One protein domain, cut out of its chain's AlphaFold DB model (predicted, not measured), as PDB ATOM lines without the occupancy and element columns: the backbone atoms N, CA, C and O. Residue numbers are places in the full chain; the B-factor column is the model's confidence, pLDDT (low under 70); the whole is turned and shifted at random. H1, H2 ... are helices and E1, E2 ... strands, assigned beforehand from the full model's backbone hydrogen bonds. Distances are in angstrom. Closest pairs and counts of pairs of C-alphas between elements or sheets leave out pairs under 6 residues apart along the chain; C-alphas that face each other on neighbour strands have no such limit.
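Overview. This is residues 384 to 458 of the 462 residues of an uncharacterized protein of Globisporangium ultimum (strain ATCC 200006 / CBS 805.95 / DAOM BR144) (UniProt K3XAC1). A small twisted sheet has short H1 over E3, and H2 extends from its other end, followed by a folded-back tail; residues 405 to 410 of the E1-E2 hairpin stick out. The printed part has 75 residues in the order H1, E1, E2, E3, H2, with sheet order E1 - E2 - E3, antiparallel. It is mixed, with under half of its residues in named elements, and compact, radius of gyration of the C-alphas 12.7 A, spanning 41 by 24 by 23 A.

Along the chain. H1 is residues 386 to 390, beginning at C-alpha (93.815, 81.031, 80.353). E1 is 399 to 403, E2 412 to 418 (17.6 A), E3 426 to 428. H2, 431 to 443, measures 18.6 A and ends at (100.697, 105.757, 58.324).

Arrangement. The strands form a meander, each the antiparallel neighbour of the one before. N 415 and O 400 are 2.9 A apart; N 418 and O 426, 3.0 A. H1 is on the sheet, at a height of 8.1 A; its closest C-alphas to E3 are Ile 389 and Gly 426, 4.3 A. H2 only grazes the sheet; its closest C-alphas to E2 are Val 434 and Met 416, 6.8 A. H1 and H2 are apart. In both helices every O i to N i+4 pair is within hydrogen-bond range.

Size, cuts and confidence. The farthest C-alphas, Glu 407 and Asn 444, are 40.8 A apart. The printed part has no cut and no long link. Confidence is under 70 at residues 384, 394, 403 to 413 and 420 to 423.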
ATOM      1  N   PRO A 384      88.785  86.069  77.166       66.19
ATOM      2  CA  PRO A 384      90.000  85.314  76.863       66.19
ATOM      3  C   PRO A 384      90.165  84.113  77.811       66.19
ATOM      4  O   PRO A 384      90.010  84.221  79.025       66.19
ATOM      5  N   THR A 385      90.506  82.946  77.260       70.81
ATOM      6  CA  THR A 385      90.805  81.743  78.056       70.81
ATOM      7  C   THR A 385      92.210  81.821  78.648       70.81
ATOM      8  O   THR A 385      93.095  82.446  78.064       70.81
ATOM      9  N   LYS A 386      92.469  81.110  79.754       70.44
ATOM     10  CA  LYS A 386      93.815  81.031  80.353       70.44
ATOM     11  C   LYS A 386      94.893  80.634  79.334       70.44
ATOM     12  O   LYS A 386      95.930  81.278  79.269       70.44
ATOM     13  N   ALA A 387      94.603  79.656  78.472       71.31
ATOM     14  CA  ALA A 387      95.517  79.241  77.405       71.31
ATOM     15  C   ALA A 387      95.836  80.384  76.423       71.31
ATOM     16  O   ALA A 387      96.990  80.564  76.045       71.31
ATOM     17  N   SER A 388      94.831  81.189  76.056       73.94
ATOM     18  CA  SER A 388      95.016  82.347  75.169       73.94
ATOM     19  C   SER A 388      95.781  83.506  75.819       73.94
ATOM     20  O   SER A 388      96.415  84.285  75.111       73.94
ATOM     21  N   ILE A 389      95.720  83.632  77.150       76.62
ATOM     22  CA  ILE A 389      96.454  84.644  77.923       76.62
ATOM     23  C   ILE A 389      97.922  84.225  78.053       76.62
ATOM     24  O   ILE A 389      98.824  85.016  77.767       76.62
ATOM     25  N   ASP A 390      98.161  82.959  78.408       77.69
ATOM     26  CA  ASP A 390      99.500  82.400  78.605       77.69
ATOM     27  C   ASP A 390     100.350  82.466  77.320       77.69
ATOM     28  O   ASP A 390     101.562  82.676  77.389       77.69
ATOM     29  N   GLU A 391      99.731  82.357  76.138       80.06
ATOM     30  CA  GLU A 391     100.419  82.509  74.848       80.06
ATOM     31  C   GLU A 391     100.910  83.946  74.595       80.06
ATOM     32  O   GLU A 391     101.928  84.155  73.931       80.06
ATOM     33  N   CYS A 392     100.220  84.949  75.143       76.69
ATOM     34  CA  CYS A 392     100.494  86.353  74.857       76.69
ATOM     35  C   CYS A 392     101.462  87.028  75.835       76.69
ATOM     36  O   CYS A 392     102.017  88.067  75.473       76.69
ATOM     37  N   ILE A 393     101.711  86.456  77.023       75.00
ATOM     38  CA  ILE A 393     102.685  86.942  78.032       75.00
ATOM     39  C   ILE A 393     102.613  88.481  78.218       75.00
ATOM     40  O   ILE A 393     103.635  89.169  78.262       75.00
ATOM     41  N   ASP A 394     101.401  89.048  78.223       66.62
ATOM     42  CA  ASP A 394     101.127  90.495  78.318       66.62
ATOM     43  C   ASP A 394     101.747  91.388  77.221       66.62
ATOM     44  O   ASP A 394     101.974  92.589  77.400       66.62
ATOM     45  N   VAL A 395     102.025  90.834  76.041       77.94
ATOM     46  CA  VAL A 395     102.601  91.569  74.912       77.94
ATOM     47  C   VAL A 395     101.542  91.883  73.856       77.94
ATOM     48  O   VAL A 395     101.142  91.026  73.072       77.94
ATOM     49  N   LEU A 396     101.167  93.161  73.749       82.56
ATOM     50  CA  LEU A 396     100.307  93.646  72.665       82.56
ATOM     51  C   LEU A 396     100.942  93.453  71.280       82.56
ATOM     52  O   LEU A 396     102.151  93.608  71.094       82.56
ATOM     53  N   TYR A 397     100.085  93.185  70.295       86.62
ATOM     54  CA  TYR A 397     100.395  93.048  68.866       86.62
ATOM     55  C   TYR A 397     101.309  91.871  68.499       86.62
ATOM     56  O   TYR A 397     101.718  91.729  67.342       86.62
ATOM     57  N   HIS A 398     101.620  91.009  69.467       85.50
ATOM     58  CA  HIS A 398     102.346  89.776  69.208       85.50
ATOM     59  C   HIS A 398     101.509  88.823  68.347       85.50
ATOM     60  O   HIS A 398     100.279  88.833  68.403       85.50
ATOM     61  N   LYS A 399     102.181  88.028  67.516       88.31
ATOM     62  CA  LYS A 399     101.537  86.998  66.700       88.31
ATOM     63  C   LYS A 399     101.195  85.805  67.592       88.31
ATOM     64  O   LYS A 399     102.080  85.328  68.291       88.31
ATOM     65  N   CYS A 400      99.969  85.307  67.510       84.69
ATOM     66  CA  CYS A 400      99.525  84.097  68.207       84.69
ATOM     67  C   CYS A 400      98.683  83.220  67.263       84.69
ATOM     68  O   CYS A 400      98.373  83.642  66.140       84.69
ATOM     69  N   VAL A 401      98.375  81.985  67.661       83.25
ATOM     70  CA  VAL A 401      97.595  81.042  66.846       83.25
ATOM     71  C   VAL A 401      96.395  80.546  67.638       83.25
ATOM     72  O   VAL A 401      96.536  79.817  68.612       83.25
ATOM     73  N   LEU A 402      95.193  80.889  67.173       73.88
ATOM     74  CA  LEU A 402      93.965  80.386  67.776       73.88
ATOM     75  C   LEU A 402      93.526  79.089  67.078       73.88
ATOM     76  O   LEU A 402      93.317  79.062  65.860       73.88
ATOM     77  N   SER A 403      93.359  78.013  67.848       61.31
ATOM     78  CA  SER A 403      92.767  76.760  67.380       61.31
ATOM     79  C   SER A 403      91.249  76.797  67.573       61.31
ATOM     80  O   SER A 403      90.722  76.503  68.643       61.31
ATOM     81  N   VAL A 404      90.519  77.171  66.522       57.03
ATOM     82  CA  VAL A 404      89.052  77.122  66.543       57.03
ATOM     83  C   VAL A 404      88.616  75.674  66.328       57.03
ATOM     84  O   VAL A 404      88.827  75.100  65.258       57.03
ATOM     85  N   ALA A 405      88.017  75.064  67.350       45.56
ATOM     86  CA  ALA A 405      87.402  73.745  67.245       45.56
ATOM     87  C   ALA A 405      86.071  73.851  66.479       45.56
ATOM     88  O   ALA A 405      85.000  73.871  67.075       45.56
ATOM     89  N   SER A 406      86.135  73.949  65.151       41.16
ATOM     90  CA  SER A 406      84.969  73.798  64.277       41.16
ATOM     91  C   SER A 406      84.953  72.388  63.681       41.16
ATOM     92  O   SER A 406      85.979  71.912  63.188       41.16
ATOM     93  N   GLU A 407      83.795  71.718  63.728       47.38
ATOM     94  CA  GLU A 407      83.586  70.300  63.375       47.38
ATOM     95  C   GLU A 407      84.010  69.894  61.949       47.38
ATOM     96  O   GLU A 407      84.060  68.700  61.658       47.38
ATOM     97  N   SER A 408      84.352  70.826  61.052       46.69
ATOM     98  CA  SER A 408      84.638  70.490  59.650       46.69
ATOM     99  C   SER A 408      86.085  70.645  59.171       46.69
ATOM    100  O   SER A 408      86.391  70.059  58.140       46.69
ATOM    101  N   THR A 409      86.988  71.333  59.880       40.16
ATOM    102  CA  THR A 409      88.446  71.331  59.599       40.16
ATOM    103  C   THR A 409      89.206  72.146  60.662       40.16
ATOM    104  O   THR A 409      88.835  73.293  60.907       40.16
ATOM    105  N   PRO A 410      90.311  71.645  61.252       46.12
ATOM    106  CA  PRO A 410      91.181  72.465  62.092       46.12
ATOM    107  C   PRO A 410      91.976  73.427  61.201       46.12
ATOM    108  O   PRO A 410      93.012  73.075  60.640       46.12
ATOM    109  N   ALA A 411      91.456  74.635  61.013       53.38
ATOM    110  CA  ALA A 411      92.175  75.713  60.351       53.38
ATOM    111  C   ALA A 411      92.885  76.560  61.415       53.38
ATOM    112  O   ALA A 411      92.242  77.313  62.147       53.38
ATOM    113  N   GLU A 412      94.211  76.433  61.501       60.22
ATOM    114  CA  GLU A 412      95.049  77.322  62.309       60.22
ATOM    115  C   GLU A 412      94.983  78.741  61.733       60.22
ATOM    116  O   GLU A 412      95.544  79.029  60.671       60.22
ATOM    117  N   HIS A 413      94.293  79.639  62.431       66.19
ATOM    118  CA  HIS A 413      94.256  81.045  62.058       66.19
ATOM    119  C   HIS A 413      95.344  81.794  62.822       66.19
ATOM    120  O   HIS A 413      95.396  81.793  64.050       66.19
ATOM    121  N   THR A 414      96.242  82.438  62.071       73.31
ATOM    122  CA  THR A 414      97.197  83.386  62.650       73.31
ATOM    123  C   THR A 414      96.444  84.634  63.091       73.31
ATOM    124  O   THR A 414      95.887  85.355  62.262       73.31
ATOM    125  N   THR A 415      96.493  84.908  64.384       83.31
ATOM    126  CA  THR A 415      95.785  85.993  65.054       83.31
ATOM    127  C   THR A 415      96.775  86.879  65.821       83.31
ATOM    128  O   THR A 415      97.996  86.802  65.628       83.31
ATOM    129  N   MET A 416      96.254  87.813  66.620       86.12
ATOM    130  CA  MET A 416      97.045  88.827  67.310       86.12
ATOM    131  C   MET A 416      96.697  88.892  68.794       86.12
ATOM    132  O   MET A 416      95.521  88.914  69.165       86.12
ATOM    133  N   CYS A 417      97.733  89.016  69.620       85.56
ATOM    134  CA  CYS A 417      97.611  89.368  71.024       85.56
ATOM    135  C   CYS A 417      97.082  90.790  71.139       85.56
ATOM    136  O   CYS A 417      97.731  91.757  70.721       85.56
ATOM    137  N   PHE A 418      95.883  90.925  71.676       81.38
ATOM    138  CA  PHE A 418      95.202  92.200  71.751       81.38
ATOM    139  C   PHE A 418      94.396  92.269  73.039       81.38
ATOM    140  O   PHE A 418      93.969  91.255  73.584       81.38
ATOM    141  N   ASN A 419      94.225  93.488  73.530       78.06
ATOM    142  CA  ASN A 419      93.283  93.760  74.593       78.06
ATOM    143  C   ASN A 419      91.933  94.065  73.925       78.06
ATOM    144  O   ASN A 419      91.672  95.207  73.538       78.06
ATOM    145  N   ASP A 420      91.129  93.023  73.717       68.44
ATOM    146  CA  ASP A 420      89.754  93.196  73.257       68.44
ATOM    147  C   ASP A 420      88.862  93.584  74.438       68.44
ATOM    148  O   ASP A 420      88.898  92.940  75.487       68.44
ATOM    149  N   ARG A 421      88.072  94.648  74.264       64.19
ATOM    150  CA  ARG A 421      87.133  95.155  75.282       64.19
ATOM    151  C   ARG A 421      87.754  95.376  76.667       64.19
ATOM    152  O   ARG A 421      87.156  95.064  77.681       64.19
ATOM    153  N   MET A 422      88.975  95.907  76.710       63.78
ATOM    154  CA  MET A 422      89.658  96.273  77.964       63.78
ATOM    155  C   MET A 422      89.958  95.087  78.907       63.78
ATOM    156  O   MET A 422      90.435  95.303  80.022       63.78
ATOM    157  N   ASN A 423      89.800  93.848  78.432       65.75
ATOM    158  CA  ASN A 423      90.166  92.624  79.135       65.75
ATOM    159  C   ASN A 423      91.693  92.401  79.208       65.75
ATOM    160  O   ASN A 423      92.514  93.159  78.684       65.75
ATOM    161  N   VAL A 424      92.110  91.326  79.882       72.44
ATOM    162  CA  VAL A 424      93.515  90.883  79.894       72.44
ATOM    163  C   VAL A 424      93.999  90.621  78.460       72.44
ATOM    164  O   VAL A 424      93.229  90.175  77.608       72.44
ATOM    165  N   ILE A 425      95.279  90.900  78.177       80.38
ATOM    166  CA  ILE A 425      95.869  90.664  76.852       80.38
ATOM    167  C   ILE A 425      95.810  89.165  76.556       80.38
ATOM    168  O   ILE A 425      96.477  88.365  77.207       80.38
ATOM    169  N   GLY A 426      95.038  88.806  75.538       81.69
ATOM    170  CA  GLY A 426      94.881  87.429  75.095       81.69
ATOM    171  C   GLY A 426      94.974  87.311  73.584       81.69
ATOM    172  O   GLY A 426      94.966  88.305  72.848       81.69
ATOM    173  N   CYS A 427      95.080  86.074  73.113       81.12
ATOM    174  CA  CYS A 427      95.032  85.778  71.692       81.12
ATOM    175  C   CYS A 427      93.591  85.913  71.176       81.12
ATOM    176  O   CYS A 427      92.716  85.157  71.593       81.12
ATOM    177  N   THR A 428      93.331  86.878  70.284       75.50
ATOM    178  CA  THR A 428      91.963  87.203  69.826       75.50
ATOM    179  C   THR A 428      91.792  87.028  68.319       75.50
ATOM    180  O   THR A 428      92.634  87.476  67.536       75.50
ATOM    181  N   ASP A 429      90.674  86.435  67.886       74.75
ATOM    182  CA  ASP A 429      90.331  86.303  66.462       74.75
ATOM    183  C   ASP A 429      89.557  87.524  65.942       74.75
ATOM    184  O   ASP A 429      88.355  87.502  65.676       74.75
ATOM    185  N   THR A 430      90.264  88.649  65.835       71.00
ATOM    186  CA  THR A 430      89.694  89.910  65.347       71.00
ATOM    187  C   THR A 430      90.469  90.428  64.128       71.00
ATOM    188  O   THR A 430      91.351  91.287  64.244       71.00
ATOM    189  N   PRO A 431      90.144  89.967  62.901       72.44
ATOM    190  CA  PRO A 431      90.895  90.334  61.694       72.44
ATOM    191  C   PRO A 431      90.881  91.845  61.413       72.44
ATOM    192  O   PRO A 431      91.825  92.384  60.827       72.44
ATOM    193  N   ILE A 432      89.844  92.553  61.874       72.38
ATOM    194  CA  ILE A 432      89.754  94.010  61.762       72.38
ATOM    195  C   ILE A 432      90.829  94.729  62.588       72.38
ATOM    196  O   ILE A 432      91.439  95.674  62.090       72.38
ATOM    197  N   ASN A 433      91.144  94.248  63.793       80.19
ATOM    198  CA  ASN A 433      92.163  94.851  64.655       80.19
ATOM    199  C   ASN A 433      93.561  94.680  64.053       80.19
ATOM    200  O   ASN A 433      94.366  95.614  64.063       80.19
ATOM    201  N   VAL A 434      93.821  93.530  63.422       83.31
ATOM    202  CA  VAL A 434      95.046  93.292  62.644       83.31
ATOM    203  C   VAL A 434      95.154  94.285  61.483       83.31
ATOM    204  O   VAL A 434      96.203  94.901  61.284       83.31
ATOM    205  N   ALA A 435      94.074  94.477  60.719       82.44
ATOM    206  CA  ALA A 435      94.049  95.423  59.606       82.44
ATOM    207  C   ALA A 435      94.270  96.874  60.071       82.44
ATOM    208  O   ALA A 435      95.064  97.602  59.468       82.44
ATOM    209  N   ILE A 436      93.628  97.279  61.172       84.25
ATOM    210  CA  ILE A 436      93.802  98.601  61.785       84.25
ATOM    211  C   ILE A 436      95.255  98.806  62.214       84.25
ATOM    212  O   ILE A 436      95.840  99.841  61.888       84.25
ATOM    213  N   ARG A 437      95.876  97.831  62.890       89.25
ATOM    214  CA  ARG A 437      97.264  97.972  63.348       89.25
ATOM    215  C   ARG A 437      98.248  98.073  62.182       89.25
ATOM    216  O   ARG A 437      99.114  98.946  62.199       89.25
ATOM    217  N   LYS A 438      98.071  97.281  61.119       89.25
ATOM    218  CA  LYS A 438      98.852  97.422  59.871       89.25
ATOM    219  C   LYS A 438      98.730  98.830  59.286       89.25
ATOM    220  O   LYS A 438      99.724  99.427  58.867       89.25
ATOM    221  N   LEU A 439      97.519  99.392  59.294       88.62
ATOM    222  CA  LEU A 439      97.276 100.745  58.805       88.62
ATOM    223  C   LEU A 439      97.974 101.798  59.679       88.62
ATOM    224  O   LEU A 439      98.633 102.684  59.133       88.62
ATOM    225  N   GLN A 440      97.889 101.679  61.007       88.88
ATOM    226  CA  GLN A 440      98.586 102.549  61.965       88.88
ATOM    227  C   GLN A 440     100.101 102.563  61.728       88.88
ATOM    228  O   GLN A 440     100.693 103.638  61.634       88.88
ATOM    229  N   ILE A 441     100.706 101.385  61.538       90.69
ATOM    230  CA  ILE A 441     102.136 101.242  61.233       90.69
ATOM    231  C   ILE A 441     102.470 101.926  59.904       90.69
ATOM    232  O   ILE A 441     103.388 102.742  59.847       90.69
ATOM    233  N   SER A 442     101.700 101.653  58.846       89.25
ATOM    234  CA  SER A 442     101.963 102.213  57.510       89.25
ATOM    235  C   SER A 442     101.844 103.738  57.453       89.25
ATOM    236  O   SER A 442     102.585 104.393  56.725       89.25
ATOM    237  N   ARG A 443     100.923 104.310  58.238       89.62
ATOM    238  CA  ARG A 443     100.697 105.757  58.324       89.62
ATOM    239  C   ARG A 443     101.553 106.426  59.396       89.62
ATOM    240  O   ARG A 443     101.544 107.649  59.476       89.62
ATOM    241  N   ASN A 444     102.290 105.644  60.188       84.81
ATOM    242  CA  ASN A 444     103.099 106.115  61.309       84.81
ATOM    243  C   ASN A 444     102.261 106.944  62.312       84.81
ATOM    244  O   ASN A 444     102.678 108.013  62.758       84.81
ATOM    245  N   VAL A 445     101.049 106.457  62.618       83.31
ATOM    246  CA  VAL A 445     100.069 107.081  63.527       83.31
ATOM    247  C   VAL A 445      99.842 106.179  64.741       83.31
ATOM    248  O   VAL A 445      99.675 104.971  64.592       83.31
ATOM    249  N   GLY A 446      99.764 106.773  65.933       80.75
ATOM    250  CA  GLY A 446      99.553 106.054  67.189       80.75
ATOM    251  C   GLY A 446     100.865 105.669  67.874       80.75
ATOM    252  O   GLY A 446     101.868 106.373  67.763       80.75
ATOM    253  N   THR A 447     100.853 104.568  68.626       82.25
ATOM    254  CA  THR A 447     102.045 104.069  69.324       82.25
ATOM    255  C   THR A 447     103.085 103.551  68.336       82.25
ATOM    256  O   THR A 447     102.748 102.830  67.393       82.25
ATOM    257  N   SER A 448     104.359 103.882  68.578       86.88
ATOM    258  CA  SER A 448     105.470 103.353  67.778       86.88
ATOM    259  C   SER A 448     105.437 101.828  67.764       86.88
ATOM    260  O   SER A 448     105.190 101.205  68.795       86.88
ATOM    261  N   CYS A 449     105.691 101.237  66.600       89.06
ATOM    262  CA  CYS A 449     105.698  99.790  66.459       89.06
ATOM    263  C   CYS A 449     107.002  99.174  66.972       89.06
ATOM    264  O   CYS A 449     108.066  99.797  66.898       89.06
ATOM    265  N   TYR A 450     106.915  97.949  67.484       88.19
ATOM    266  CA  TYR A 450     108.054  97.151  67.919       88.19
ATOM    267  C   TYR A 450     108.599  96.318  66.751       88.19
ATOM    268  O   TYR A 450     107.944  95.354  66.354       88.19
ATOM    269  N   PRO A 451     109.813  96.603  66.237       85.56
ATOM    270  CA  PRO A 451     110.319  95.985  65.008       85.56
ATOM    271  C   PRO A 451     110.350  94.460  65.028       85.56
ATOM    272  O   PRO A 451     110.055  93.844  64.019       85.56
ATOM    273  N   VAL A 452     110.672  93.854  66.175       85.62
ATOM    274  CA  VAL A 452     110.785  92.392  66.313       85.62
ATOM    275  C   VAL A 452     109.418  91.727  66.494       85.62
ATOM    276  O   VAL A 452     109.161  90.659  65.955       85.62
ATOM    277  N   LYS A 453     108.524  92.346  67.268       85.38
ATOM    278  CA  LYS A 453     107.233  91.744  67.646       85.38
ATOM    279  C   LYS A 453     106.147  91.984  66.597       85.38
ATOM    280  O   LYS A 453     105.267  91.149  66.432       85.38
ATOM    281  N   GLU A 454     106.234  93.104  65.885       89.25
ATOM    282  CA  GLU A 454     105.251  93.573  64.904       89.25
ATOM    283  C   GLU A 454     105.785  93.494  63.462       89.25
ATOM    284  O   GLU A 454     105.206  94.085  62.548       89.25
ATOM    285  N   GLU A 455     106.880  92.760  63.225       88.81
ATOM    286  CA  GLU A 455     107.440  92.538  61.881       88.81
ATOM    287  C   GLU A 455     106.383  91.959  60.932       88.81
ATOM    288  O   GLU A 455     106.196  92.424  59.808       88.81
ATOM    289  N   TRP A 456     105.606  90.997  61.434       88.19
ATOM    290  CA  TRP A 456     104.518  90.341  60.708       88.19
ATOM    291  C   TRP A 456     103.352  91.289  60.348       88.19
ATOM    292  O   TRP A 456     102.541  90.981  59.470       88.19
ATOM    293  N   LEU A 457     103.285  92.461  60.990       88.81
ATOM    294  CA  LEU A 457     102.343  93.548  60.702       88.81
ATOM    295  C   LEU A 457     102.949  94.623  59.781       88.81
ATOM    296  O   LEU A 457     102.279  95.601  59.454       88.81
ATOM    297  N   GLY A 458     104.191  94.443  59.327       87.88
ATOM    298  CA  GLY A 458     104.892  95.373  58.445       87.88
ATOM    299  C   GLY A 458     105.713  96.437  59.172       87.88
ATOM    300  O   GLY A 458     106.154  97.392  58.529       87.88
TER     301      GLY A 458